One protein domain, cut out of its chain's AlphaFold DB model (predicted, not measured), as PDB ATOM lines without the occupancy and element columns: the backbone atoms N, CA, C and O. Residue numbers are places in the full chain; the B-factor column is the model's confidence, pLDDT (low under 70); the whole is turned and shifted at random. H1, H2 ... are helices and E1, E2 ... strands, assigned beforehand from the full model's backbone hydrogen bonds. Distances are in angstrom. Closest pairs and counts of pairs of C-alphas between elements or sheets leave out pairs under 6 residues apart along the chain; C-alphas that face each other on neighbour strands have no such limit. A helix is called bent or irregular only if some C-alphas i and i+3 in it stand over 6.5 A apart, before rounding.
ATOM      1  N   LYS A   2     237.010 278.123 251.080       69.88
ATOM      2  CA  LYS A   2     238.180 278.349 251.950       69.88
ATOM      3  C   LYS A   2     239.062 279.435 251.320       69.88
ATOM      4  O   LYS A   2     239.229 279.447 250.103       69.88
ATOM      5  N   LYS A   3     239.621 280.344 252.125       82.25
ATOM      6  CA  LYS A   3     240.611 281.315 251.633       82.25
ATOM      7  C   LYS A   3     241.886 280.564 251.235       82.25
ATOM      8  O   LYS A   3     242.444 279.847 252.057       82.25
ATOM      9  N   VAL A   4     242.337 280.731 249.991       88.94
ATOM     10  CA  VAL A   4     243.562 280.101 249.470       88.94
ATOM     11  C   VAL A   4     244.735 281.064 249.653       88.94
ATOM     12  O   VAL A   4     245.109 281.798 248.735       88.94
ATOM     13  N   VAL A   5     245.267 281.086 250.873       88.06
ATOM     14  CA  VAL A   5     246.381 281.946 251.294       88.06
ATOM     15  C   VAL A   5     247.537 281.047 251.720       88.06
ATOM     16  O   VAL A   5     247.344 280.154 252.545       88.06
ATOM     17  N   SER A   6     248.711 281.265 251.124       88.44
ATOM     18  CA  SER A   6     249.926 280.521 251.460       88.44
ATOM     19  C   SER A   6     250.525 281.025 252.771       88.44
ATOM     20  O   SER A   6     250.332 282.182 253.161       88.44
ATOM     21  N   MET A   7     251.322 280.192 253.429       86.56
ATOM     22  CA  MET A   7     252.064 280.589 254.626       86.56
ATOM     23  C   MET A   7     253.007 281.763 254.342       86.56
ATOM     24  O   MET A   7     253.138 282.687 255.141       86.56
ATOM     25  N   ASN A   8     253.629 281.763 253.161       84.50
ATOM     26  CA  ASN A   8     254.483 282.863 252.731       84.50
ATOM     27  C   ASN A   8     253.693 284.165 252.552       84.50
ATOM     28  O   ASN A   8     254.158 285.219 252.971       84.50
ATOM     29  N   GLU A   9     252.507 284.109 251.945       86.81
ATOM     30  CA  GLU A   9     251.647 285.282 251.793       86.81
ATOM     31  C   GLU A   9     251.201 285.824 253.149       86.81
ATOM     32  O   GLU A   9     251.196 287.036 253.337       86.81
ATOM     33  N   LEU A  10     250.898 284.948 254.110       86.69
ATOM     34  CA  LEU A  10     250.556 285.360 255.467       86.69
ATOM     35  C   LEU A  10     251.720 286.102 256.139       86.69
ATOM     36  O   LEU A  10     251.522 287.193 256.664       86.69
ATOM     37  N   ILE A  11     252.932 285.543 256.089       84.38
ATOM     38  CA  ILE A  11     254.121 286.144 256.713       84.38
ATOM     39  C   ILE A  11     254.448 287.493 256.061       84.38
ATOM     40  O   ILE A  11     254.524 288.510 256.744       84.38
ATOM     41  N   TRP A  12     254.600 287.522 254.735       85.75
ATOM     42  CA  TRP A  12     254.975 288.743 254.016       85.75
ATOM     43  C   TRP A  12     253.860 289.786 253.998       85.75
ATOM     44  O   TRP A  12     254.147 290.976 254.050       85.75
ATOM     45  N   GLY A  13     252.601 289.354 253.943       86.38
ATOM     46  CA  GLY A  13     251.447 290.240 254.041       86.38
ATOM     47  C   GLY A  13     251.351 290.906 255.407       86.38
ATOM     48  O   GLY A  13     251.104 292.107 255.463       86.38
ATOM     49  N   THR A  14     251.624 290.157 256.480       83.31
ATOM     50  CA  THR A  14     251.691 290.715 257.839       83.31
ATOM     51  C   THR A  14     252.792 291.767 257.907       83.31
ATOM     52  O   THR A  14     252.483 292.924 258.154       83.31
ATOM     53  N   LEU A  15     254.028 291.417 257.532       82.31
ATOM     54  CA  LEU A  15     255.163 292.352 257.539       82.31
ATOM     55  C   LEU A  15     254.907 293.617 256.706       82.31
ATOM     56  O   LEU A  15     255.255 294.718 257.118       82.31
ATOM     57  N   PHE A  16     254.291 293.474 255.530       84.62
ATOM     58  CA  PHE A  16     253.955 294.618 254.684       84.62
ATOM     59  C   PHE A  16     252.897 295.518 255.335       84.62
ATOM     60  O   PHE A  16     253.032 296.740 255.312       84.62
ATOM     61  N   SER A  17     251.868 294.926 255.950       82.62
ATOM     62  CA  SER A  17     250.843 295.691 256.666       82.62
ATOM     63  C   SER A  17     251.426 296.470 257.846       82.62
ATOM     64  O   SER A  17     251.051 297.622 258.050       82.62
ATOM     65  N   THR A  18     252.403 295.899 258.551       81.50
ATOM     66  CA  THR A  18     253.120 296.557 259.647       81.50
ATOM     67  C   THR A  18     253.836 297.803 259.177       81.50
ATOM     68  O   THR A  18     253.696 298.853 259.794       81.50
ATOM     69  N   VAL A  19     254.589 297.705 258.079       81.31
ATOM     70  CA  VAL A  19     255.342 298.843 257.537       81.31
ATOM     71  C   VAL A  19     254.396 299.989 257.184       81.31
ATOM     72  O   VAL A  19     254.666 301.124 257.559       81.31
ATOM     73  N   ILE A  20     253.246 299.696 256.568       83.31
ATOM     74  CA  ILE A  20     252.229 300.716 256.265       83.31
ATOM     75  C   ILE A  20     251.688 301.359 257.543       83.31
ATOM     76  O   ILE A  20     251.576 302.581 257.620       83.31
ATOM     77  N   VAL A  21     251.347 300.556 258.555       81.19
ATOM     78  CA  VAL A  21     250.859 301.080 259.839       81.19
ATOM     79  C   VAL A  21     251.916 301.977 260.485       81.19
ATOM     80  O   VAL A  21     251.572 303.044 260.982       81.19
ATOM     81  N   MET A  22     253.193 301.598 260.419       75.81
ATOM     82  CA  MET A  22     254.293 302.419 260.925       75.81
ATOM     83  C   MET A  22     254.428 303.738 260.177       75.81
ATOM     84  O   MET A  22     254.541 304.774 260.822       75.81
ATOM     85  N   GLU A  23     254.377 303.731 258.846       78.69
ATOM     86  CA  GLU A  23     254.431 304.962 258.051       78.69
ATOM     87  C   GLU A  23     253.281 305.908 258.406       78.69
ATOM     88  O   GLU A  23     253.510 307.095 258.623       78.69
ATOM     89  N   ILE A  24     252.059 305.385 258.550       81.19
ATOM     90  CA  ILE A  24     250.902 306.178 258.986       81.19
ATOM     91  C   ILE A  24     251.153 306.758 260.381       81.19
ATOM     92  O   ILE A  24     250.955 307.950 260.591       81.19
ATOM     93  N   ILE A  25     251.620 305.946 261.332       77.25
ATOM     94  CA  ILE A  25     251.928 306.405 262.692       77.25
ATOM     95  C   ILE A  25     252.973 307.523 262.656       77.25
ATOM     96  O   ILE A  25     252.762 308.548 263.293       77.25
ATOM     97  N   VAL A  26     254.059 307.379 261.894       74.62
ATOM     98  CA  VAL A  26     255.097 308.415 261.767       74.62
ATOM     99  C   VAL A  26     254.513 309.707 261.187       74.62
ATOM    100  O   VAL A  26     254.692 310.763 261.787       74.62
ATOM    101  N   LEU A  27     253.755 309.622 260.088       74.69
ATOM    102  CA  LEU A  27     253.142 310.785 259.435       74.69
ATOM    103  C   LEU A  27     252.129 311.510 260.334       74.69
ATOM    104  O   LEU A  27     251.994 312.727 260.259       74.69
ATOM    105  N   PHE A  28     251.408 310.780 261.191       72.19
ATOM    106  CA  PHE A  28     250.439 311.371 262.119       72.19
ATOM    107  C   PHE A  28     251.073 311.871 263.427       72.19
ATOM    108  O   PHE A  28     250.552 312.806 264.035       72.19
ATOM    109  N   ILE A  29     252.179 311.269 263.875       69.31
ATOM    110  CA  ILE A  29     252.818 311.564 265.169       69.31
ATOM    111  C   ILE A  29     253.972 312.575 265.047       69.31
ATOM    112  O   ILE A  29     254.431 313.095 266.068       69.31
ATOM    113  N   GLU A  30     254.361 312.958 263.827       58.06
ATOM    114  CA  GLU A  30     255.399 313.965 263.528       58.06
ATOM    115  C   GLU A  30     255.225 315.323 264.244       58.06
ATOM    116  O   GLU A  30     256.139 316.142 264.244       58.06
ATOM    117  N   THR A  31     254.093 315.570 264.909       54.81
ATOM    118  CA  THR A  31     253.785 316.843 265.569       54.81
ATOM    119  C   THR A  31     253.693 316.807 267.102       54.81
ATOM    120  O   THR A  31     253.565 317.876 267.694       54.81
ATOM    121  N   THR A  32     253.769 315.651 267.788       60.72
ATOM    122  CA  THR A  32     253.428 315.595 269.240       60.72
ATOM    123  C   THR A  32     254.284 314.721 270.169       60.72
ATOM    124  O   THR A  32     254.322 315.014 271.364       60.72
ATOM    125  N   LEU A  33     254.991 313.685 269.699       61.81
ATOM    126  CA  LEU A  33     255.789 312.788 270.565       61.81
ATOM    127  C   LEU A  33     257.293 312.883 270.281       61.81
ATOM    128  O   LEU A  33     257.725 313.003 269.140       61.81
ATOM    129  N   ASN A  34     258.106 312.766 271.338       76.56
ATOM    130  CA  ASN A  34     259.564 312.690 271.223       76.56
ATOM    131  C   ASN A  34     259.968 311.455 270.392       76.56
ATOM    132  O   ASN A  34     259.486 310.343 270.633       76.56
ATOM    133  N   THR A  35     260.881 311.655 269.439       73.00
ATOM    134  CA  THR A  35     261.405 310.635 268.518       73.00
ATOM    135  C   THR A  35     261.935 309.389 269.232       73.00
ATOM    136  O   THR A  35     261.817 308.282 268.708       73.00
ATOM    137  N   PHE A  36     262.438 309.530 270.463       77.25
ATOM    138  CA  PHE A  36     262.856 308.401 271.295       77.25
ATOM    139  C   PHE A  36     261.691 307.463 271.665       77.25
ATOM    140  O   PHE A  36     261.825 306.243 271.576       77.25
ATOM    141  N   TYR A  37     260.523 308.006 272.029       78.62
ATOM    142  CA  TYR A  37     259.345 307.190 272.355       78.62
ATOM    143  C   TYR A  37     258.750 306.525 271.115       78.62
ATOM    144  O   TYR A  37     258.330 305.372 271.186       78.62
ATOM    145  N   LEU A  38     258.781 307.215 269.973       75.38
ATOM    146  CA  LEU A  38     258.380 306.647 268.688       75.38
ATOM    147  C   LEU A  38     259.227 305.408 268.347       75.38
ATOM    148  O   LEU A  38     258.684 304.366 267.986       75.38
ATOM    149  N   PHE A  39     260.548 305.487 268.546       78.75
ATOM    150  CA  PHE A  39     261.456 304.359 268.331       78.75
ATOM    151  C   PHE A  39     261.141 303.167 269.245       78.75
ATOM    152  O   PHE A  39     261.098 302.029 268.777       78.75
ATOM    153  N   LEU A  40     260.876 303.409 270.534       81.06
ATOM    154  CA  LEU A  40     260.516 302.348 271.483       81.06
ATOM    155  C   LEU A  40     259.203 301.652 271.105       81.06
ATOM    156  O   LEU A  40     259.133 300.420 271.128       81.06
ATOM    157  N   ILE A  41     258.183 302.421 270.713       79.56
ATOM    158  CA  ILE A  41     256.907 301.880 270.230       79.56
ATOM    159  C   ILE A  41     257.144 301.016 268.985       79.56
ATOM    160  O   ILE A  41     256.706 299.864 268.959       79.56
ATOM    161  N   MET A  42     257.915 301.504 268.007       77.56
ATOM    162  CA  MET A  42     258.242 300.728 266.806       77.56
ATOM    163  C   MET A  42     258.965 299.419 267.132       77.56
ATOM    164  O   MET A  42     258.576 298.359 266.639       77.56
ATOM    165  N   ALA A  43     259.980 299.470 267.997       81.81
ATOM    166  CA  ALA A  43     260.724 298.287 268.413       81.81
ATOM    167  C   ALA A  43     259.814 297.256 269.099       81.81
ATOM    168  O   ALA A  43     259.903 296.063 268.802       81.81
ATOM    169  N   SER A  44     258.905 297.703 269.973       83.12
ATOM    170  CA  SER A  44     257.966 296.814 270.666       83.12
ATOM    171  C   SER A  44     256.976 296.118 269.727       83.12
ATOM    172  O   SER A  44     256.747 294.919 269.882       83.12
ATOM    173  N   ILE A  45     256.447 296.820 268.719       82.44
ATOM    174  CA  ILE A  45     255.530 296.232 267.730       82.44
ATOM    175  C   ILE A  45     256.262 295.188 266.885       82.44
ATOM    176  O   ILE A  45     255.769 294.073 266.742       82.44
ATOM    177  N   ILE A  46     257.467 295.503 266.396       82.56
ATOM    178  CA  ILE A  46     258.287 294.547 265.634       82.56
ATOM    179  C   ILE A  46     258.551 293.291 266.473       82.56
ATOM    180  O   ILE A  46     258.418 292.168 265.984       82.56
ATOM    181  N   LEU A  47     258.905 293.456 267.749       84.81
ATOM    182  CA  LEU A  47     259.193 292.336 268.642       84.81
ATOM    183  C   LEU A  47     257.945 291.482 268.918       84.81
ATOM    184  O   LEU A  47     258.030 290.252 268.917       84.81
ATOM    185  N   LEU A  48     256.783 292.117 269.093       84.56
ATOM    186  CA  LEU A  48     255.497 291.435 269.246       84.56
ATOM    187  C   LEU A  48     255.120 290.641 267.989       84.56
ATOM    188  O   LEU A  48     254.669 289.502 268.089       84.56
ATOM    189  N   GLU A  49     255.342 291.192 266.802       80.81
ATOM    190  CA  GLU A  49     255.077 290.485 265.549       80.81
ATOM    191  C   GLU A  49     255.994 289.296 265.332       80.81
ATOM    192  O   GLU A  49     255.525 288.223 264.953       80.81
ATOM    193  N   TRP A  50     257.287 289.445 265.618       82.38
ATOM    194  CA  TRP A  50     258.217 288.320 265.591       82.38
ATOM    195  C   TRP A  50     257.787 287.220 266.555       82.38
ATOM    196  O   TRP A  50     257.873 286.043 266.205       82.38
ATOM    197  N   LEU A  51     257.269 287.582 267.732       84.69
ATOM    198  CA  LEU A  51     256.698 286.621 268.670       84.69
ATOM    199  C   LEU A  51     255.457 285.929 268.085       84.69
ATOM    200  O   LEU A  51     255.358 284.708 268.171       84.69
ATOM    201  N   ILE A  52     254.540 286.664 267.453       82.19
ATOM    202  CA  ILE A  52     253.345 286.091 266.808       82.19
ATOM    203  C   ILE A  52     253.742 285.146 265.670       82.19
ATOM    204  O   ILE A  52     253.259 284.016 265.626       82.19
ATOM    205  N   ILE A  53     254.651 285.559 264.783       81.44
ATOM    206  CA  ILE A  53     255.168 284.721 263.693       81.44
ATOM    207  C   ILE A  53     255.853 283.484 264.269       81.44
ATOM    208  O   ILE A  53     255.621 282.380 263.784       81.44
ATOM    209  N   PHE A  54     256.658 283.635 265.320       80.88
ATOM    210  CA  PHE A  54     257.305 282.515 265.994       80.88
ATOM    211  C   PHE A  54     256.288 281.540 266.593       80.88
ATOM    212  O   PHE A  54     256.442 280.332 266.430       80.88
ATOM    213  N   LEU A  55     255.240 282.036 267.253       78.75
ATOM    214  CA  LEU A  55     254.171 281.205 267.802       78.75
ATOM    215  C   LEU A  55     253.413 280.489 266.685       78.75
ATOM    216  O   LEU A  55     253.260 279.272 266.757       78.75
ATOM    217  N   ILE A  56     253.018 281.205 265.628       75.56
ATOM    218  CA  ILE A  56     252.422 280.617 264.427       75.56
ATOM    219  C   ILE A  56     253.337 279.500 263.936       75.56
ATOM    220  O   ILE A  56     252.937 278.348 263.973       75.56
ATOM    221  N   LEU A  57     254.595 279.786 263.604       72.69
ATOM    222  CA  LEU A  57     255.545 278.778 263.143       72.69
ATOM    223  C   LEU A  57     255.657 277.606 264.125       72.69
ATOM    224  O   LEU A  57     255.561 276.474 263.689       72.69
ATOM    225  N   LYS A  58     255.769 277.821 265.436       71.44
ATOM    226  CA  LYS A  58     255.902 276.744 266.434       71.44
ATOM    227  C   LYS A  58     254.674 275.829 266.522       71.44
ATOM    228  O   LYS A  58     254.835 274.632 266.746       71.44
ATOM    229  N   TYR A  59     253.465 276.370 266.379       66.44
ATOM    230  CA  TYR A  59     252.218 275.594 266.441       66.44
ATOM    231  C   TYR A  59     251.791 275.028 265.075       66.44
ATOM    232  O   TYR A  59     251.026 274.066 265.021       66.44
ATOM    233  N   VAL A  60     252.296 275.607 263.985       62.34
ATOM    234  CA  VAL A  60     251.889 275.355 262.592       62.34
ATOM    235  C   VAL A  60     252.953 274.536 261.828       62.34
ATOM    236  O   VAL A  60     252.612 273.766 260.927       62.34
ATOM    237  N   LEU A  61     254.231 274.583 262.245       59.78
ATOM    238  CA  LEU A  61     255.270 273.599 261.898       59.78
ATOM    239  C   LEU A  61     254.853 272.258 262.502       59.78
ATOM    240  O   LEU A  61     254.984 272.006 263.700       59.78
ATOM    241  N   GLY A  62     254.244 271.433 261.655       54.06
ATOM    242  CA  GLY A  62     253.458 270.290 262.075       54.06
ATOM    243  C   GLY A  62     254.245 269.293 262.915       54.06
ATOM    244  O   GLY A  62     255.241 268.723 262.475       54.06
ATOM    245  N   LYS A  63     253.701 268.964 264.090       51.97
ATOM    246  CA  LYS A  63     253.974 267.665 264.708       51.97
ATOM    247  C   LYS A  63     253.565 266.569 263.711       51.97
ATOM    248  O   LYS A  63     252.407 266.493 263.296       51.97
ATOM    249  N   GLY A  64     254.527 265.747 263.290       53.59
ATOM    250  CA  GLY A  64     254.297 264.605 262.397       53.59
ATOM    251  C   GLY A  64     254.080 264.950 260.918       53.59
ATOM    252  O   GLY A  64     253.353 264.225 260.240       53.59
ATOM    253  N   LEU A  65     254.620 266.065 260.416       58.28
ATOM    254  CA  LEU A  65     254.785 266.320 258.976       58.28
ATOM    255  C   LEU A  65     256.272 266.193 258.581       58.28
ATOM    256  O   LEU A  65     257.132 266.408 259.438       58.28
ATOM    257  N   PRO A  66     256.600 265.847 257.320       60.75
ATOM    258  CA  PRO A  66     257.974 265.874 256.824       60.75
ATOM    259  C   PRO A  66     258.622 267.241 257.041       60.75
ATOM    260  O   PRO A  66     257.950 268.266 256.910       60.75
ATOM    261  N   LEU A  67     259.940 267.251 257.280       63.59
ATOM    262  CA  LEU A  67     260.738 268.469 257.493       63.59
ATOM    263  C   LEU A  67     260.579 269.512 256.373       63.59
ATOM    264  O   LEU A  67     260.780 270.698 256.610       63.59
ATOM    265  N   ASP A  68     260.224 269.073 255.166       79.06
ATOM    266  CA  ASP A  68     260.074 269.912 253.979       79.06
ATOM    267  C   ASP A  68     258.607 270.284 253.696       79.06
ATOM    268  O   ASP A  68     258.230 270.529 252.548       79.06
ATOM    269  N   SER A  69     257.756 270.317 254.727       81.75
ATOM    270  CA  SER A  69     256.343 270.691 254.616       81.75
ATOM    271  C   SER A  69     255.817 271.424 255.852       81.75
ATOM    272  O   SER A  69     256.322 271.250 256.959       81.75
ATOM    273  N   ILE A  70     254.789 272.250 255.665       85.81
ATOM    274  CA  ILE A  70     254.130 273.022 256.729       85.81
ATOM    275  C   ILE A  70     252.619 272.832 256.598       85.81
ATOM    276  O   ILE A  70     252.091 272.800 255.491       85.81
ATOM    277  N   LEU A  71     251.905 272.693 257.716       85.44
ATOM    278  CA  LEU A  71     250.444 272.746 257.702       85.44
ATOM    279  C   LEU A  71     250.049 274.215 257.748       85.44
ATOM    280  O   LEU A  71     250.382 274.848 258.720       85.44
ATOM    281  N   SER A  72     249.351 274.783 256.781       84.81
ATOM    282  CA  SER A  72     248.907 276.173 256.846       84.81
ATOM    283  C   SER A  72     247.770 276.363 257.865       84.81
ATOM    284  O   SER A  72     246.966 275.445 258.080       84.81
ATOM    285  N   PRO A  73     247.613 277.565 258.453       81.69
ATOM    286  CA  PRO A  73     246.482 277.863 259.338       81.69
ATOM    287  C   PRO A  73     245.126 277.802 258.611       81.69
ATOM    288  O   PRO A  73     244.082 277.696 259.248       81.69
ATOM    289  N   PHE A  74     245.131 277.809 257.275       85.38
ATOM    290  CA  PHE A  74     243.943 277.650 256.434       85.38
ATOM    291  C   PHE A  74     243.625 276.178 256.113       85.38
ATOM    292  O   PHE A  74     242.667 275.885 255.392       85.38
ATOM    293  N   GLY A  75     244.389 275.242 256.684       85.88
ATOM    294  CA  GLY A  75     244.133 273.806 256.612       85.88
ATOM    295  C   GLY A  75     244.690 273.117 255.368       85.88
ATOM    296  O   GLY A  75     244.216 272.025 255.048       85.88
ATOM    297  N   PHE A  76     245.664 273.727 254.690       90.94
ATOM    298  CA  PHE A  76     246.401 273.116 253.581       90.94
ATOM    299  C   PHE A  76     247.725 272.536 254.069       90.94
ATOM    300  O   PHE A  76     248.281 273.031 255.038       90.94
ATOM    301  N   ILE A  77     248.273 271.530 253.400       91.25
ATOM    302  CA  ILE A  77     249.687 271.172 253.559       91.25
ATOM    303  C   ILE A  77     250.469 271.855 252.434       91.25
ATOM    304  O   ILE A  77     250.115 271.732 251.265       91.25
ATOM    305  N   GLU A  78     251.514 272.596 252.779       90.88
ATOM    306  CA  GLU A  78     252.356 273.346 251.847       90.88
ATOM    307  C   GLU A  78     253.761 272.721 251.785       90.88
ATOM    308  O   GLU A  78     254.348 272.442 252.835       90.88
ATOM    309  N   PRO A  79     254.339 272.495 250.592       89.75
ATOM    310  CA  PRO A  79     255.727 272.066 250.452       89.75
ATOM    311  C   PRO A  79     256.705 273.232 250.689       89.75
ATOM    312  O   PRO A  79     256.677 274.240 249.982       89.75
ATOM    313  N   HIS A  80     257.644 273.057 251.619       84.31
ATOM    314  CA  HIS A  80     258.686 274.019 251.999       84.31
ATOM    315  C   HIS A  80     260.089 273.388 251.947       84.31
ATOM    316  O   HIS A  80     260.722 273.102 252.953       84.31
ATOM    317  N   VAL A  81     260.613 273.224 250.737       75.75
ATOM    318  CA  VAL A  81     261.903 272.557 250.439       75.75
ATOM    319  C   VAL A  81     263.166 273.412 250.648       75.75
ATOM    320  O   VAL A  81     264.293 272.911 250.579       75.75
ATOM    321  N   GLY A  82     263.016 274.724 250.851       70.38
ATOM    322  CA  GLY A  82     264.125 275.654 251.088       70.38
ATOM    323  C   GLY A  82     265.296 275.516 250.096       70.38
ATOM    324  O   GLY A  82     265.119 275.413 248.881       70.38
ATOM    325  N   ARG A  83     266.535 275.514 250.610       67.75
ATOM    326  CA  ARG A  83     267.764 275.455 249.787       67.75
ATOM    327  C   ARG A  83     268.030 274.079 249.156       67.75
ATOM    328  O   ARG A  83     268.866 274.009 248.251       67.75
ATOM    329  N   LYS A  84     267.343 273.008 249.576       71.94
ATOM    330  CA  LYS A  84     267.603 271.632 249.102       71.94
ATOM    331  C   LYS A  84     267.322 271.463 247.602       71.94
ATOM    332  O   LYS A  84     268.053 270.757 246.911       71.94
ATOM    333  N   CYS A  85     266.381 272.231 247.049       71.62
ATOM    334  CA  CYS A  85     266.084 272.241 245.610       71.62
ATOM    335  C   CYS A  85     267.141 272.905 244.716       71.62
ATOM    336  O   CYS A  85     267.044 272.805 243.493       71.62
ATOM    337  N   ARG A  86     268.165 273.574 245.270       67.00
ATOM    338  CA  ARG A  86     269.209 274.214 244.443       67.00
ATOM    339  C   ARG A  86     269.978 273.199 243.593       67.00
ATOM    340  O   ARG A  86     270.325 273.494 242.450       67.00
ATOM    341  N   LYS A  87     270.234 272.006 244.140       66.75
ATOM    342  CA  LYS A  87     271.047 270.970 243.487       66.75
ATOM    343  C   LYS A  87     270.212 270.073 242.568       66.75
ATOM    344  O   LYS A  87     270.628 269.822 241.441       66.75
ATOM    345  N   ASN A  88     269.002 269.694 242.982       73.19
ATOM    346  CA  ASN A  88     268.143 268.771 242.240       73.19
ATOM    347  C   ASN A  88     266.719 269.334 242.081       73.19
ATOM    348  O   ASN A  88     266.010 269.536 243.064       73.19
ATOM    349  N   ILE A  89     266.292 269.582 240.838       67.75
ATOM    350  CA  ILE A  89     264.947 270.111 240.559       67.75
ATOM    351  C   ILE A  89     263.854 269.053 240.761       67.75
ATOM    352  O   ILE A  89     262.742 269.399 241.152       67.75
ATOM    353  N   PHE A  90     264.189 267.771 240.577       77.19
ATOM    354  CA  PHE A  90     263.280 266.647 240.814       77.19
ATOM    355  C   PHE A  90     263.013 266.419 242.304       77.19
ATOM    356  O   PHE A  90     262.036 265.770 242.657       77.19
ATOM    357  N   TYR A  91     263.822 267.010 243.190       83.00
ATOM    358  CA  TYR A  91     263.583 266.951 244.631       83.00
ATOM    359  C   TYR A  91     262.244 267.591 245.017       83.00
ATOM    360  O   TYR A  91     261.525 267.051 245.847       83.00
ATOM    361  N   PHE A  92     261.866 268.705 244.375       84.56
ATOM    362  CA  PHE A  92     260.571 269.336 244.648       84.56
ATOM    363  C   PHE A  92     259.406 268.438 244.227       84.56
ATOM    364  O   PHE A  92     258.408 268.349 244.933       84.56
ATOM    365  N   GLU A  93     259.546 267.768 243.082       86.12
ATOM    366  CA  GLU A  93     258.556 266.815 242.584       86.12
ATOM    367  C   GLU A  93     258.402 265.640 243.549       86.12
ATOM    368  O   GLU A  93     257.282 265.363 243.967       86.12
ATOM    369  N   LYS A  94     259.514 265.036 243.994       87.56
ATOM    370  CA  LYS A  94     259.512 263.982 245.020       87.56
ATOM    371  C   LYS A  94     258.765 264.424 246.284       87.56
ATOM    372  O   LYS A  94     257.835 263.747 246.700       87.56
ATOM    373  N   VAL A  95     259.106 265.591 246.832       88.50
ATOM    374  CA  VAL A  95     258.461 266.121 248.047       88.50
ATOM    375  C   VAL A  95     256.959 266.354 247.845       88.50
ATOM    376  O   VAL A  95     256.170 266.047 248.733       88.50
ATOM    377  N   CYS A  96     256.529 266.845 246.679       89.88
ATOM    378  CA  CYS A  96     255.098 266.998 246.386       89.88
ATOM    379  C   CYS A  96     254.361 265.648 246.390       89.88
ATOM    380  O   CYS A  96     253.245 265.557 246.904       89.88
ATOM    381  N   LEU A  97     254.977 264.602 245.834       91.25
ATOM    382  CA  LEU A  97     254.408 263.255 245.815       91.25
ATOM    383  C   LEU A  97     254.353 262.653 247.234       91.25
ATOM    384  O   LEU A  97     253.300 262.170 247.638       91.25
ATOM    385  N   GLU A  98     255.421 262.771 248.031       90.31
ATOM    386  CA  GLU A  98     255.458 262.301 249.433       90.31
ATOM    387  C   GLU A  98     254.391 262.986 250.296       90.31
ATOM    388  O   GLU A  98     253.640 262.335 251.027       90.31
ATOM    389  N   ILE A  99     254.280 264.314 250.174       91.38
ATOM    390  CA  ILE A  99     253.251 265.097 250.864       91.38
ATOM    391  C   ILE A  99     251.857 264.622 250.467       91.38
ATOM    392  O   ILE A  99     250.966 264.642 251.310       91.38
ATOM    393  N   THR A 100     251.657 264.162 249.230       92.44
ATOM    394  CA  THR A 100     250.344 263.687 248.782       92.44
ATOM    395  C   THR A 100     249.869 262.482 249.579       92.44
ATOM    396  O   THR A 100     248.733 262.484 250.052       92.44
ATOM    397  N   ILE A 101     250.737 261.499 249.818       90.88
ATOM    398  CA  ILE A 101     250.392 260.306 250.607       90.88
ATOM    399  C   ILE A 101     249.983 260.693 252.033       90.88
ATOM    400  O   ILE A 101     248.952 260.254 252.547       90.88
ATOM    401  N   ILE A 102     250.739 261.597 252.652       89.56
ATOM    402  CA  ILE A 102     250.446 262.097 254.001       89.56
ATOM    403  C   ILE A 102     249.157 262.923 254.022       89.56
ATOM    404  O   ILE A 102     248.363 262.832 254.962       89.56
ATOM    405  N   ALA A 103     248.931 263.738 252.995       91.25
ATOM    406  CA  ALA A 103     247.755 264.583 252.868       91.25
ATOM    407  C   ALA A 103     246.474 263.750 252.712       91.25
ATOM    408  O   ALA A 103     245.467 264.079 253.342       91.25
ATOM    409  N   ILE A 104     246.533 262.628 251.983       91.94
ATOM    410  CA  ILE A 104     245.443 261.641 251.894       91.94
ATOM    411  C   ILE A 104     245.131 261.069 253.281       91.94
ATOM    412  O   ILE A 104     243.985 261.138 253.731       91.94
ATOM    413  N   GLN A 105     246.144 260.575 254.005       90.56
ATOM    414  CA  GLN A 105     245.965 260.004 255.349       90.56
ATOM    415  C   GLN A 105     245.365 261.016 256.335       90.56
ATOM    416  O   GLN A 105     244.485 260.683 257.129       90.56
ATOM    417  N   LYS A 106     245.808 262.275 256.264       89.12
ATOM    418  CA  LYS A 106     245.330 263.364 257.128       89.12
ATOM    419  C   LYS A 106     244.037 264.024 256.639       89.12
ATOM    420  O   LYS A 106     243.531 264.907 257.334       89.12
ATOM    421  N   LYS A 107     243.499 263.622 255.478       91.88
ATOM    422  CA  LYS A 107     242.329 264.236 254.818       91.88
ATOM    423  C   LYS A 107     242.483 265.757 254.668       91.88
ATOM    424  O   LYS A 107     241.603 266.533 255.055       91.88
ATOM    425  N   LYS A 108     243.642 266.193 254.174       92.50
ATOM    426  CA  LYS A 108     243.979 267.604 253.939       92.50
ATOM    427  C   LYS A 108     244.276 267.840 252.468       92.50
ATOM    428  O   LYS A 108     244.809 266.963 251.799       92.50
ATOM    429  N   ASP A 109     243.961 269.036 251.994       94.81
ATOM    430  CA  ASP A 109     244.329 269.480 250.653       94.81
ATOM    431  C   ASP A 109     245.764 270.016 250.656       94.81
ATOM    432  O   ASP A 109     246.287 270.421 251.699       94.81
ATOM    433  N   ILE A 110     246.399 270.044 249.489       94.69
ATOM    434  CA  ILE A 110     247.774 270.534 249.334       94.69
ATOM    435  C   ILE A 110     247.720 271.877 248.622       94.69
ATOM    436  O   ILE A 110     247.061 271.992 247.592       94.69
ATOM    437  N   LEU A 111     248.428 272.878 249.132       94.81
ATOM    438  CA  LEU A 111     248.594 274.164 248.459       94.81
ATOM    439  C   LEU A 111     250.023 274.263 247.934       94.81
ATOM    440  O   LEU A 111     250.983 274.194 248.694       94.81
ATOM    441  N   ILE A 112     250.167 274.433 246.623       92.31
ATOM    442  CA  ILE A 112     251.459 274.643 245.972       92.31
ATOM    443  C   ILE A 112     251.497 276.058 245.419       92.31
ATOM    444  O   ILE A 112     250.691 276.427 244.562       92.31
ATOM    445  N   ASP A 113     252.482 276.827 245.869       89.56
ATOM    446  CA  ASP A 113     252.730 278.183 245.395       89.56
ATOM    447  C   ASP A 113     254.191 278.341 244.970       89.56
ATOM    448  O   ASP A 113     255.076 278.655 245.767       89.56
ATOM    449  N   SER A 114     254.476 277.984 243.717       86.25
ATOM    450  CA  SER A 114     255.853 277.818 243.244       86.25
ATOM    451  C   SER A 114     255.974 277.960 241.725       86.25
ATOM    452  O   SER A 114     255.003 277.863 240.975       86.25
ATOM    453  N   TRP A 115     257.201 278.172 241.248       84.25
ATOM    454  CA  TRP A 115     257.578 278.105 239.825       84.25
ATOM    455  C   TRP A 115     258.470 276.895 239.503       84.25
ATOM    456  O   TRP A 115     258.904 276.729 238.358       84.25
ATOM    457  N   LEU A 116     258.785 276.069 240.506       82.75
ATOM    458  CA  LEU A 116     259.693 274.929 240.362       82.75
ATOM    459  C   LEU A 116     259.040 273.771 239.597       82.75
ATOM    460  O   LEU A 116     259.718 273.089 238.823       82.75
ATOM    461  N   ILE A 117     257.721 273.614 239.723       84.00
ATOM    462  CA  ILE A 117     256.922 272.623 238.998       84.00
ATOM    463  C   ILE A 117     256.053 273.288 237.925       84.00
ATOM    464  O   ILE A 117     255.575 274.408 238.085       84.00
ATOM    465  N   SER A 118     255.888 272.618 236.784       87.31
ATOM    466  CA  SER A 118     255.009 273.068 235.698       87.31
ATOM    467  C   SER A 118     253.593 272.529 235.872       87.31
ATOM    468  O   SER A 118     253.427 271.399 236.323       87.31
ATOM    469  N   LYS A 119     252.593 273.281 235.388       91.31
ATOM    470  CA  LYS A 119     251.187 272.833 235.326       91.31
ATOM    471  C   LYS A 119     251.035 271.443 234.707       91.31
ATOM    472  O   LYS A 119     250.453 270.564 235.319       91.31
ATOM    473  N   ARG A 120     251.703 271.209 233.571       90.94
ATOM    474  CA  ARG A 120     251.721 269.906 232.889       90.94
ATOM    475  C   ARG A 120     252.171 268.747 233.789       90.94
ATOM    476  O   ARG A 120     251.662 267.647 233.643       90.94
ATOM    477  N   ASN A 121     253.121 268.974 234.701       88.62
ATOM    478  CA  ASN A 121     253.578 267.913 235.605       88.62
ATOM    479  C   ASN A 121     252.537 267.649 236.692       88.62
ATOM    480  O   ASN A 121     252.295 266.499 237.018       88.62
ATOM    481  N   LEU A 122     251.896 268.695 237.218       91.56
ATOM    482  CA  LEU A 122     250.810 268.534 238.184       91.56
ATOM    483  C   LEU A 122     249.618 267.805 237.557       91.56
ATOM    484  O   LEU A 122     249.158 266.811 238.100       91.56
ATOM    485  N   GLU A 123     249.178 268.230 236.376       93.25
ATOM    486  CA  GLU A 123     248.097 267.575 235.628       93.25
ATOM    487  C   GLU A 123     248.427 266.122 235.278       93.25
ATOM    488  O   GLU A 123     247.541 265.275 235.321       93.25
ATOM    489  N   LYS A 124     249.697 265.807 234.992       92.69
ATOM    490  CA  LYS A 124     250.138 264.431 234.730       92.69
ATOM    491  C   LYS A 124     249.873 263.497 235.917       92.69
ATOM    492  O   LYS A 124     249.487 262.357 235.688       92.69
ATOM    493  N   TYR A 125     250.113 263.945 237.149       90.31
ATOM    494  CA  TYR A 125     249.982 263.093 238.342       90.31
ATOM    495  C   TYR A 125     248.603 263.186 238.997       90.31
ATOM    496  O   TYR A 125     248.085 262.196 239.501       90.31
ATOM    497  N   PHE A 126     247.998 264.369 238.974       93.81
ATOM    498  CA  PHE A 126     246.803 264.685 239.751       93.81
ATOM    499  C   PHE A 126     245.568 264.921 238.859       93.81
ATOM    500  O   PHE A 126     244.431 264.814 239.309       93.81
ATOM    501  N   GLY A 127     245.739 265.162 237.556       92.50
ATOM    502  CA  GLY A 127     244.625 265.291 236.612       92.50
ATOM    503  C   GLY A 127     243.591 266.332 237.049       92.50
ATOM    504  O   GLY A 127     243.922 267.496 237.265       92.50
ATOM    505  N   LYS A 128     242.331 265.900 237.183       92.94
ATOM    506  CA  LYS A 128     241.194 266.765 237.549       92.94
ATOM    507  C   LYS A 128     241.145 267.164 239.028       92.94
ATOM    508  O   LYS A 128     240.323 268.001 239.376       92.94
ATOM    509  N   SER A 129     241.992 266.603 239.893       94.81
ATOM    510  CA  SER A 129     242.026 266.982 241.314       94.81
ATOM    511  C   SER A 129     242.788 268.287 241.575       94.81
ATOM    512  O   SER A 129     242.856 268.739 242.717       94.81
ATOM    513  N   VAL A 130     243.350 268.911 240.534       95.56
ATOM    514  CA  VAL A 130     244.073 270.183 240.632       95.56
ATOM    515  C   VAL A 130     243.165 271.353 240.282       95.56
ATOM    516  O   VAL A 130     242.629 271.427 239.177       95.56
ATOM    517  N   GLU A 131     243.084 272.324 241.182       95.38
ATOM    518  CA  GLU A 131     242.465 273.623 240.934       95.38
ATOM    519  C   GLU A 131     243.547 274.709 240.848       95.38
ATOM    520  O   GLU A 131     244.448 274.783 241.689       95.38
ATOM    521  N   TYR A 132     243.488 275.558 239.819       94.31
ATOM    522  CA  TYR A 132     244.479 276.611 239.595       94.31
ATOM    523  C   TYR A 132     243.933 277.992 239.918       94.31
ATOM    524  O   TYR A 132     242.879 278.391 239.432       94.31
ATOM    525  N   PHE A 133     244.751 278.778 240.611       91.88
ATOM    526  CA  PHE A 133     244.448 280.155 240.968       91.88
ATOM    527  C   PHE A 133     245.513 281.110 240.426       91.88
ATOM    528  O   PHE A 133     246.668 280.745 240.174       91.88
ATOM    529  N   GLY A 134     245.124 282.371 240.248       87.62
ATOM    530  CA  GLY A 134     246.080 283.447 240.017       87.62
ATOM    531  C   GLY A 134     246.864 283.742 241.302       87.62
ATOM    532  O   GLY A 134     246.243 283.869 242.356       87.62
ATOM    533  N   PRO A 135     248.204 283.876 241.256       85.44
ATOM    534  CA  PRO A 135     248.953 284.330 242.422       85.44
ATOM    535  C   PRO A 135     248.604 285.792 242.732       85.44
ATOM    536  O   PRO A 135     248.491 286.619 241.817       85.44
ATOM    537  N   THR A 136     248.477 286.112 244.018       88.50
ATOM    538  CA  THR A 136     248.262 287.481 244.514       88.50
ATOM    539  C   THR A 136     249.485 288.370 244.260       88.50
ATOM    540  O   THR A 136     250.559 287.893 243.882       88.50
ATOM    541  N   CYS A 137     249.349 289.682 244.472       88.62
ATOM    542  CA  CYS A 137     250.466 290.625 244.351       88.62
ATOM    543  C   CYS A 137     251.607 290.302 245.327       88.62
ATOM    544  O   CYS A 137     252.755 290.195 244.897       88.62
ATOM    545  N   ILE A 138     251.281 290.057 246.602       87.94
ATOM    546  CA  ILE A 138     252.255 289.662 247.632       87.94
ATOM    547  C   ILE A 138     252.968 288.387 247.195       87.94
ATOM    548  O   ILE A 138     254.192 288.316 247.187       87.94
ATOM    549  N   GLN A 139     252.221 287.394 246.724       86.81
ATOM    550  CA  GLN A 139     252.820 286.145 246.293       86.81
ATOM    551  C   GLN A 139     253.721 286.306 245.060       86.81
ATOM    552  O   GLN A 139     254.782 285.684 244.977       86.81
ATOM    553  N   LYS A 140     253.341 287.135 244.080       88.25
ATOM    554  CA  LYS A 140     254.214 287.462 242.938       88.25
ATOM    555  C   LYS A 140     255.531 288.077 243.417       88.25
ATOM    556  O   LYS A 140     256.582 287.680 242.916       88.25
ATOM    557  N   PHE A 141     255.474 288.974 244.400       87.50
ATOM    558  CA  PHE A 141     256.646 289.588 245.023       87.50
ATOM    559  C   PHE A 141     257.523 288.561 245.754       87.50
ATOM    560  O   PHE A 141     258.720 288.478 245.484       87.50
ATOM    561  N   VAL A 142     256.937 287.695 246.585       85.25
ATOM    562  CA  VAL A 142     257.673 286.623 247.281       85.25
ATOM    563  C   VAL A 142     258.381 285.697 246.294       85.25
ATOM    564  O   VAL A 142     259.557 285.368 246.453       85.25
ATOM    565  N   ASN A 143     257.684 285.288 245.236       83.94
ATOM    566  CA  ASN A 143     258.271 284.452 244.196       83.94
ATOM    567  C   ASN A 143     259.385 285.173 243.432       83.94
ATOM    568  O   ASN A 143     260.351 284.533 243.022       83.94
ATOM    569  N   TRP A 144     259.274 286.487 243.238       84.75
ATOM    570  CA  TRP A 144     260.340 287.290 242.652       84.75
ATOM    571  C   TRP A 144     261.585 287.321 243.550       84.75
ATOM    572  O   TRP A 144     262.661 286.977 243.062       84.75
ATOM    573  N   ILE A 145     261.442 287.593 244.857       83.31
ATOM    574  CA  ILE A 145     262.561 287.534 245.821       83.31
ATOM    575  C   ILE A 145     263.224 286.161 245.772       83.31
ATOM    576  O   ILE A 145     264.434 286.049 245.570       83.31
ATOM    577  N   ASN A 146     262.426 285.100 245.904       78.38
ATOM    578  CA  ASN A 146     262.979 283.758 245.922       78.38
ATOM    579  C   ASN A 146     263.652 283.413 244.580       78.38
ATOM    580  O   ASN A 146     264.675 282.746 244.569       78.38
ATOM    581  N   ARG A 147     263.191 283.906 243.427       78.44
ATOM    582  CA  ARG A 147     263.929 283.712 242.160       78.44
ATOM    583  C   ARG A 147     265.315 284.339 242.180       78.44
ATOM    584  O   ARG A 147     266.255 283.706 241.704       78.44
ATOM    585  N   VAL A 148     265.459 285.534 242.752       77.75
ATOM    586  CA  VAL A 148     266.768 286.191 242.904       77.75
ATOM    587  C   VAL A 148     267.695 285.332 243.763       77.75
ATOM    588  O   VAL A 148     268.861 285.139 243.424       77.75
ATOM    589  N   THR A 149     267.177 284.735 244.838       69.56
ATOM    590  CA  THR A 149     267.967 283.873 245.732       69.56
ATOM    591  C   THR A 149     268.333 282.519 245.104       69.56
ATOM    592  O   THR A 149     269.251 281.838 245.573       69.56
ATOM    593  N   PHE A 150     267.626 282.093 244.057       66.69
ATOM    594  CA  PHE A 150     267.854 280.849 243.322       66.69
ATOM    595  C   PHE A 150     268.317 281.185 241.891       66.69
ATOM    596  O   PHE A 150     267.659 280.854 240.910       66.69
ATOM    597  N   GLN A 151     269.494 281.821 241.789       55.38
ATOM    598  CA  GLN A 151     270.120 282.378 240.570       55.38
ATOM    599  C   GLN A 151     270.267 281.420 239.366       55.38
ATOM    600  O   GLN A 151     270.638 281.839 238.273       55.38
ATOM    601  N   ARG A 152     269.967 280.129 239.521       58.00
ATOM    602  CA  ARG A 152     269.931 279.153 238.432       58.00
ATOM    603  C   ARG A 152     268.669 278.311 238.555       58.00
ATOM    604  O   ARG A 152     268.654 277.377 239.350       58.00
ATOM    605  N   LYS A 153     267.662 278.619 237.732       55.72
ATOM    606  CA  LYS A 153     266.758 277.685 237.018       55.72
ATOM    607  C   LYS A 153     265.352 278.278 236.852       55.72
ATOM    608  O   LYS A 153     264.687 278.653 237.810       55.72
ATOM    609  N   ASN A 154     264.893 278.203 235.601       61.00
ATOM    610  CA  ASN A 154     263.524 278.344 235.101       61.00
ATOM    611  C   ASN A 154     262.892 279.746 235.030       61.00
ATOM    612  O   ASN A 154     262.379 280.280 236.006       61.00
ATOM    613  N   ARG A 155     262.722 280.228 233.786       70.56
ATOM    614  CA  ARG A 155     261.791 281.306 233.384       70.56
ATOM    615  C   ARG A 155     260.306 280.891 233.464       70.56
ATOM    616  O   ARG A 155     259.450 281.533 232.864       70.56
ATOM    617  N   LYS A 156     259.984 279.794 234.162       77.75
ATOM    618  CA  LYS A 156     258.615 279.264 234.257       77.75
ATOM    619  C   LYS A 156     257.693 280.294 234.902       77.75
ATOM    620  O   LYS A 156     258.116 281.055 235.771       77.75
ATOM    621  N   LYS A 157     256.424 280.318 234.502       83.88
ATOM    622  CA  LYS A 157     255.409 281.147 235.161       83.88
ATOM    623  C   LYS A 157     255.140 280.594 236.559       83.88
ATOM    624  O   LYS A 157     255.076 279.381 236.732       83.88
ATOM    625  N   CYS A 158     255.013 281.479 237.547       86.56
ATOM    626  CA  CYS A 158     254.582 281.053 238.870       86.56
ATOM    627  C   CYS A 158     253.137 280.560 238.823       86.56
ATOM    628  O   CYS A 158     252.308 281.146 238.118       86.56
ATOM    629  N   ILE A 159     252.847 279.515 239.585       90.19
ATOM    630  CA  ILE A 159     251.510 278.955 239.713       90.19
ATOM    631  C   ILE A 159     251.110 278.896 241.182       90.19
ATOM    632  O   ILE A 159     251.946 278.633 242.043       90.19
ATOM    633  N   ARG A 160     249.820 279.119 241.428       93.06
ATOM    634  CA  ARG A 160     249.142 278.725 242.656       93.06
ATOM    635  C   ARG A 160     248.191 277.597 242.289       93.06
ATOM    636  O   ARG A 160     247.359 277.781 241.398       93.06
ATOM    637  N   CYS A 161     248.331 276.443 242.921       94.38
ATOM    638  CA  CYS A 161     247.375 275.358 242.762       94.38
ATOM    639  C   CYS A 161     246.997 274.739 244.099       94.38
ATOM    640  O   CYS A 161     247.817 274.664 245.015       94.38
ATOM    641  N   VAL A 162     245.764 274.258 244.168       95.69
ATOM    642  CA  VAL A 162     245.286 273.390 245.236       95.69
ATOM    643  C   VAL A 162     245.130 271.990 244.656       95.69
ATOM    644  O   VAL A 162     244.566 271.832 243.578       95.69
ATOM    645  N   ILE A 163     245.663 270.987 245.346       96.12
ATOM    646  CA  ILE A 163     245.424 269.577 245.033       96.12
ATOM    647  C   ILE A 163     244.406 269.066 246.047       96.12
ATOM    648  O   ILE A 163     244.692 269.002 247.247       96.12
ATOM    649  N   HIS A 164     243.225 268.716 245.550       95.94
ATOM    650  CA  HIS A 164     242.126 268.170 246.332       95.94
ATOM    651  C   HIS A 164     242.335 266.677 246.543       95.94
ATOM    652  O   HIS A 164     242.105 265.866 245.644       95.94
ATOM    653  N   THR A 165     242.793 266.290 247.732       94.56
ATOM    654  CA  THR A 165     243.168 264.888 247.989       94.56
ATOM    655  C   THR A 165     241.967 263.953 248.004       94.56
ATOM    656  O   THR A 165     242.096 262.785 247.654       94.56
ATOM    657  N   ASN A 166     240.785 264.475 248.330       93.50
ATOM    658  CA  ASN A 166     239.519 263.747 248.261       93.50
ATOM    659  C   ASN A 166     239.050 263.447 246.825       93.50
ATOM    660  O   ASN A 166     238.186 262.594 246.648       93.50
ATOM    661  N   ALA A 167     239.592 264.140 245.822       94.44
ATOM    662  CA  ALA A 167     239.260 263.955 244.412       94.44
ATOM    663  C   ALA A 167     240.262 263.052 243.671       94.44
ATOM    664  O   ALA A 167     240.112 262.843 242.467       94.44
ATOM    665  N   LEU A 168     241.290 262.535 244.357       94.38
ATOM    666  CA  LEU A 168     242.253 261.607 243.766       94.38
ATOM    667  C   LEU A 168     241.636 260.218 243.603       94.38
ATOM    668  O   LEU A 168     241.081 259.655 244.547       94.38
ATOM    669  N   THR A 169     241.768 259.643 242.409       94.38
ATOM    670  CA  THR A 169     241.344 258.264 242.150       94.38
ATOM    671  C   THR A 169     242.386 257.269 242.660       94.38
ATOM    672  O   THR A 169     243.574 257.581 242.756       94.38
ATOM    673  N   SER A 170     241.971 256.031 242.940       93.00
ATOM    674  CA  SER A 170     242.896 254.962 243.349       93.00
ATOM    675  C   SER A 170     243.984 254.687 242.306       93.00
ATOM    676  O   SER A 170     245.118 254.391 242.668       93.00
ATOM    677  N   GLU A 171     243.665 254.840 241.017       93.31
ATOM    678  CA  GLU A 171     244.636 254.727 239.924       93.31
ATOM    679  C   GLU A 171     245.718 255.813 240.019       93.31
ATOM    680  O   GLU A 171     246.908 255.513 239.944       93.31
ATOM    681  N   GLN A 172     245.324 257.067 240.262       93.12
ATOM    682  CA  GLN A 172     246.268 258.175 240.435       93.12
ATOM    683  C   GLN A 172     247.171 257.966 241.650       93.12
ATOM    684  O   GLN A 172     248.371 258.214 241.566       93.12
ATOM    685  N   ILE A 173     246.614 257.465 242.756       93.00
ATOM    686  CA  ILE A 173     247.392 257.107 243.949       93.00
ATOM    687  C   ILE A 173     248.426 256.028 243.599       93.00
ATOM    688  O   ILE A 173     249.600 256.191 243.918       93.00
ATOM    689  N   GLY A 174     248.033 254.991 242.851       92.31
ATOM    690  CA  GLY A 174     248.957 253.953 242.385       92.31
ATOM    691  C   GLY A 174     250.088 254.489 241.497       92.31
ATOM    692  O   GLY A 174     251.242 254.091 241.658       92.31
ATOM    693  N   VAL A 175     249.792 255.437 240.600       92.88
ATOM    694  CA  VAL A 175     250.808 256.110 239.766       92.88
ATOM    695  C   VAL A 175     251.782 256.927 240.619       92.88
ATOM    696  O   VAL A 175     252.987 256.914 240.358       92.88
ATOM    697  N   ILE A 176     251.278 257.633 241.636       92.75
ATOM    698  CA  ILE A 176     252.095 258.411 242.576       92.75
ATOM    699  C   ILE A 176     253.036 257.485 243.355       92.75
ATOM    700  O   ILE A 176     254.241 257.744 243.382       92.75
ATOM    701  N   ASP A 177     252.520 256.388 243.912       92.31
ATOM    702  CA  ASP A 177     253.307 255.408 244.673       92.31
ATOM    703  C   ASP A 177     254.397 254.753 243.817       92.31
ATOM    704  O   ASP A 177     255.554 254.658 244.233       92.31
ATOM    705  N   ALA A 178     254.062 254.337 242.591       92.19
ATOM    706  CA  ALA A 178     255.035 253.769 241.663       92.19
ATOM    707  C   ALA A 178     256.145 254.776 241.323       92.19
ATOM    708  O   ALA A 178     257.326 254.424 241.288       92.19
ATOM    709  N   LYS A 179     255.780 256.049 241.115       91.56
ATOM    710  CA  LYS A 179     256.752 257.092 240.782       91.56
ATOM    711  C   LYS A 179     257.660 257.446 241.957       91.56
ATOM    712  O   LYS A 179     258.834 257.743 241.738       91.56
ATOM    713  N   LEU A 180     257.136 257.425 243.180       90.00
ATOM    714  CA  LEU A 180     257.931 257.627 244.389       90.00
ATOM    715  C   LEU A 180     259.020 256.562 244.523       90.00
ATOM    716  O   LEU A 180     260.183 256.930 244.678       90.00
ATOM    717  N   LYS A 181     258.671 255.282 244.344       89.69
ATOM    718  CA  LYS A 181     259.640 254.171 244.369       89.69
ATOM    719  C   LYS A 181     260.744 254.346 243.324       89.69
ATOM    720  O   LYS A 181     261.922 254.301 243.660       89.69
ATOM    721  N   GLU A 182     260.378 254.680 242.083       90.00
ATOM    722  CA  GLU A 182     261.352 254.955 241.010       90.00
ATOM    723  C   GLU A 182     262.309 256.113 241.366       90.00
ATOM    724  O   GLU A 182     263.493 256.096 241.028       90.00
ATOM    725  N   LEU A 183     261.809 257.164 242.028       84.81
ATOM    726  CA  LEU A 183     262.626 258.308 242.447       84.81
ATOM    727  C   LEU A 183     263.508 257.996 243.660       84.81
ATOM    728  O   LEU A 183     264.547 258.637 243.823       84.81
ATOM    729  N   GLU A 184     263.115 257.063 244.522       83.94
ATOM    730  CA  GLU A 184     263.940 256.578 245.631       83.94
ATOM    731  C   GLU A 184     265.106 255.733 245.126       83.94
ATOM    732  O   GLU A 184     266.246 256.002 245.496       83.94
ATOM    733  N   GLU A 185     264.848 254.817 244.192       84.44
ATOM    734  CA  GLU A 185     265.870 253.958 243.579       84.44
ATOM    735  C   GLU A 185     266.938 254.746 242.810       84.44
ATOM    736  O   GLU A 185     268.093 254.347 242.779       84.44
ATOM    737  N   ARG A 186     266.586 255.894 242.217       75.06
ATOM    738  CA  ARG A 186     267.540 256.758 241.491       75.06
ATOM    739  C   ARG A 186     268.449 257.609 242.377       75.06
ATOM    740  O   ARG A 186     269.373 258.226 241.851       75.06
ATOM    741  N   ASN A 187     268.116 257.766 243.656       64.31
ATOM    742  CA  ASN A 187     268.877 258.605 244.588       64.31
ATOM    743  C   ASN A 187     269.738 257.784 245.569       64.31
ATOM    744  O   ASN A 187     270.458 258.402 246.354       64.31
ATOM    745  N   ASN A 188     269.654 256.449 245.514       53.31
ATOM    746  CA  ASN A 188     270.567 255.502 246.163       53.31
ATOM    747  C   ASN A 188     271.652 255.054 245.178       53.31
ATOM    748  O   ASN A 188     272.774 254.780 245.655       53.31
TER     749      ASN A 188
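Overview. This is residues 2 to 188 of the 188 residues of an uncharacterized protein of Candidatus Formimonas warabiya (UniProt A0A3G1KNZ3). A head built on a twisted five-stranded sheet has H4 and H5 over one face, with H7 packed farther out on these two helices; on the other side a long helical hairpin, H1 and H2, runs away from the sheet and makes the long axis. H6 packs crosswise on H1 near the hairpin's base. The printed part has 187 residues with seven named helices and five named strands, in the order H1 H2 E1 E2 H3 H4 E3 H5 E4 H6 E5 H7. The sheet, E1 E2 E3 E5 E4, is mixed, and the class is mixed, helices and strands. The whole is loose, with a radius of gyration of the C-alphas of 19.8 A and spans of 68 by 34 by 32 A.

Arrangement. Begin at the sheet, only just strongly twisted, its C-alphas up to 4.2 A off the best plane. E3, residues 109 to 114, and E5, residues 159 to 163, are antiparallel, with N 112 and O 161 2.9 A apart, within hydrogen-bond range. E4, residues 130 to 133, is antiparallel to E5, with N 131 and O 162 at 2.9 A. E2, residues 76 to 79, is parallel to E3, with N 77 and O 109 at 2.8 A. E1, residues 69 to 71, forms an antiparallel hairpin with E2, with N 70 and O 78 at 2.9 A. H4, residues 90 to 106, lies over E2 and E3 at a height over the sheet of 9.1 A. H5, residues 119 to 129, is on the same face, over E4 at a height of 8.6 A; these helices and the sheet make two layers. H3, residues 82 to 86, and H4 touch only at the corner, only just, with 3 pairs of C-alphas within 8 A, the closest being Cys 85 and Tyr 91, 5.9 A. E2, H3 H4, E3 is a strand-helix-strand unit, parallel neighbour strands joined through helices; E3, H5, E4 is a split one, with E5 between its strands; both crossovers are right-handed. H7, residues 170 to 185, touches H4 at a steep tilt of 44 degrees, opposite ways, the closest C-alphas being Leu 97 and Ile 176, 6.3 A. H7 also touches H5, with Tyr 125 and Gln 172 the closest C-alphas, 6.5 A. H1, residues 7 to 29, and H2, residues 35 to 60, form a helical hairpin and only just touch, with 3 pairs of C-alphas within 8 A, the closest being Ile 11 and Ile 53, 7.2 A. H6, residues 137 to 149, touches residues 8 to 13 of H1, only just about perpendicular at 72 degrees, the closest C-alphas being Glu 9 and Gln 139, 5.7 A. Every O i to N i+4 pair is within hydrogen-bond range in H1, H2, H4, H6 and H7; H5 has 5 of 7, and H3 has 0 of 1 with 1 of 2 O i to N i+3 pairs.

Along the chain. Find C-alpha 7 at (252.064, 280.589, 254.626), where H1 begins its 32.7 A; H2 runs 37.0 A back to C-alpha 60 at (251.889, 275.355, 262.592). H4 spans 24.5 A, H6 18.8 A and E3 16.0 A. H7 runs 23.0 A to C-alpha 185 at (265.870, 253.958, 243.579). H5 is irregular, with C-alphas 125 and 128 9.6 A apart, and H3 only just, with C-alphas 82 and 85 6.7 A apart.

Size, cuts and confidence. The two C-alphas farthest apart, Thr 32 and Glu 171, are 68.1 A from each other. The printed part has no cut and no long link. The mean pLDDT of the printed part is 82.3, and 27 residues are under 70, among them residues 29 to 33, 59 to 67 and 149 to 154.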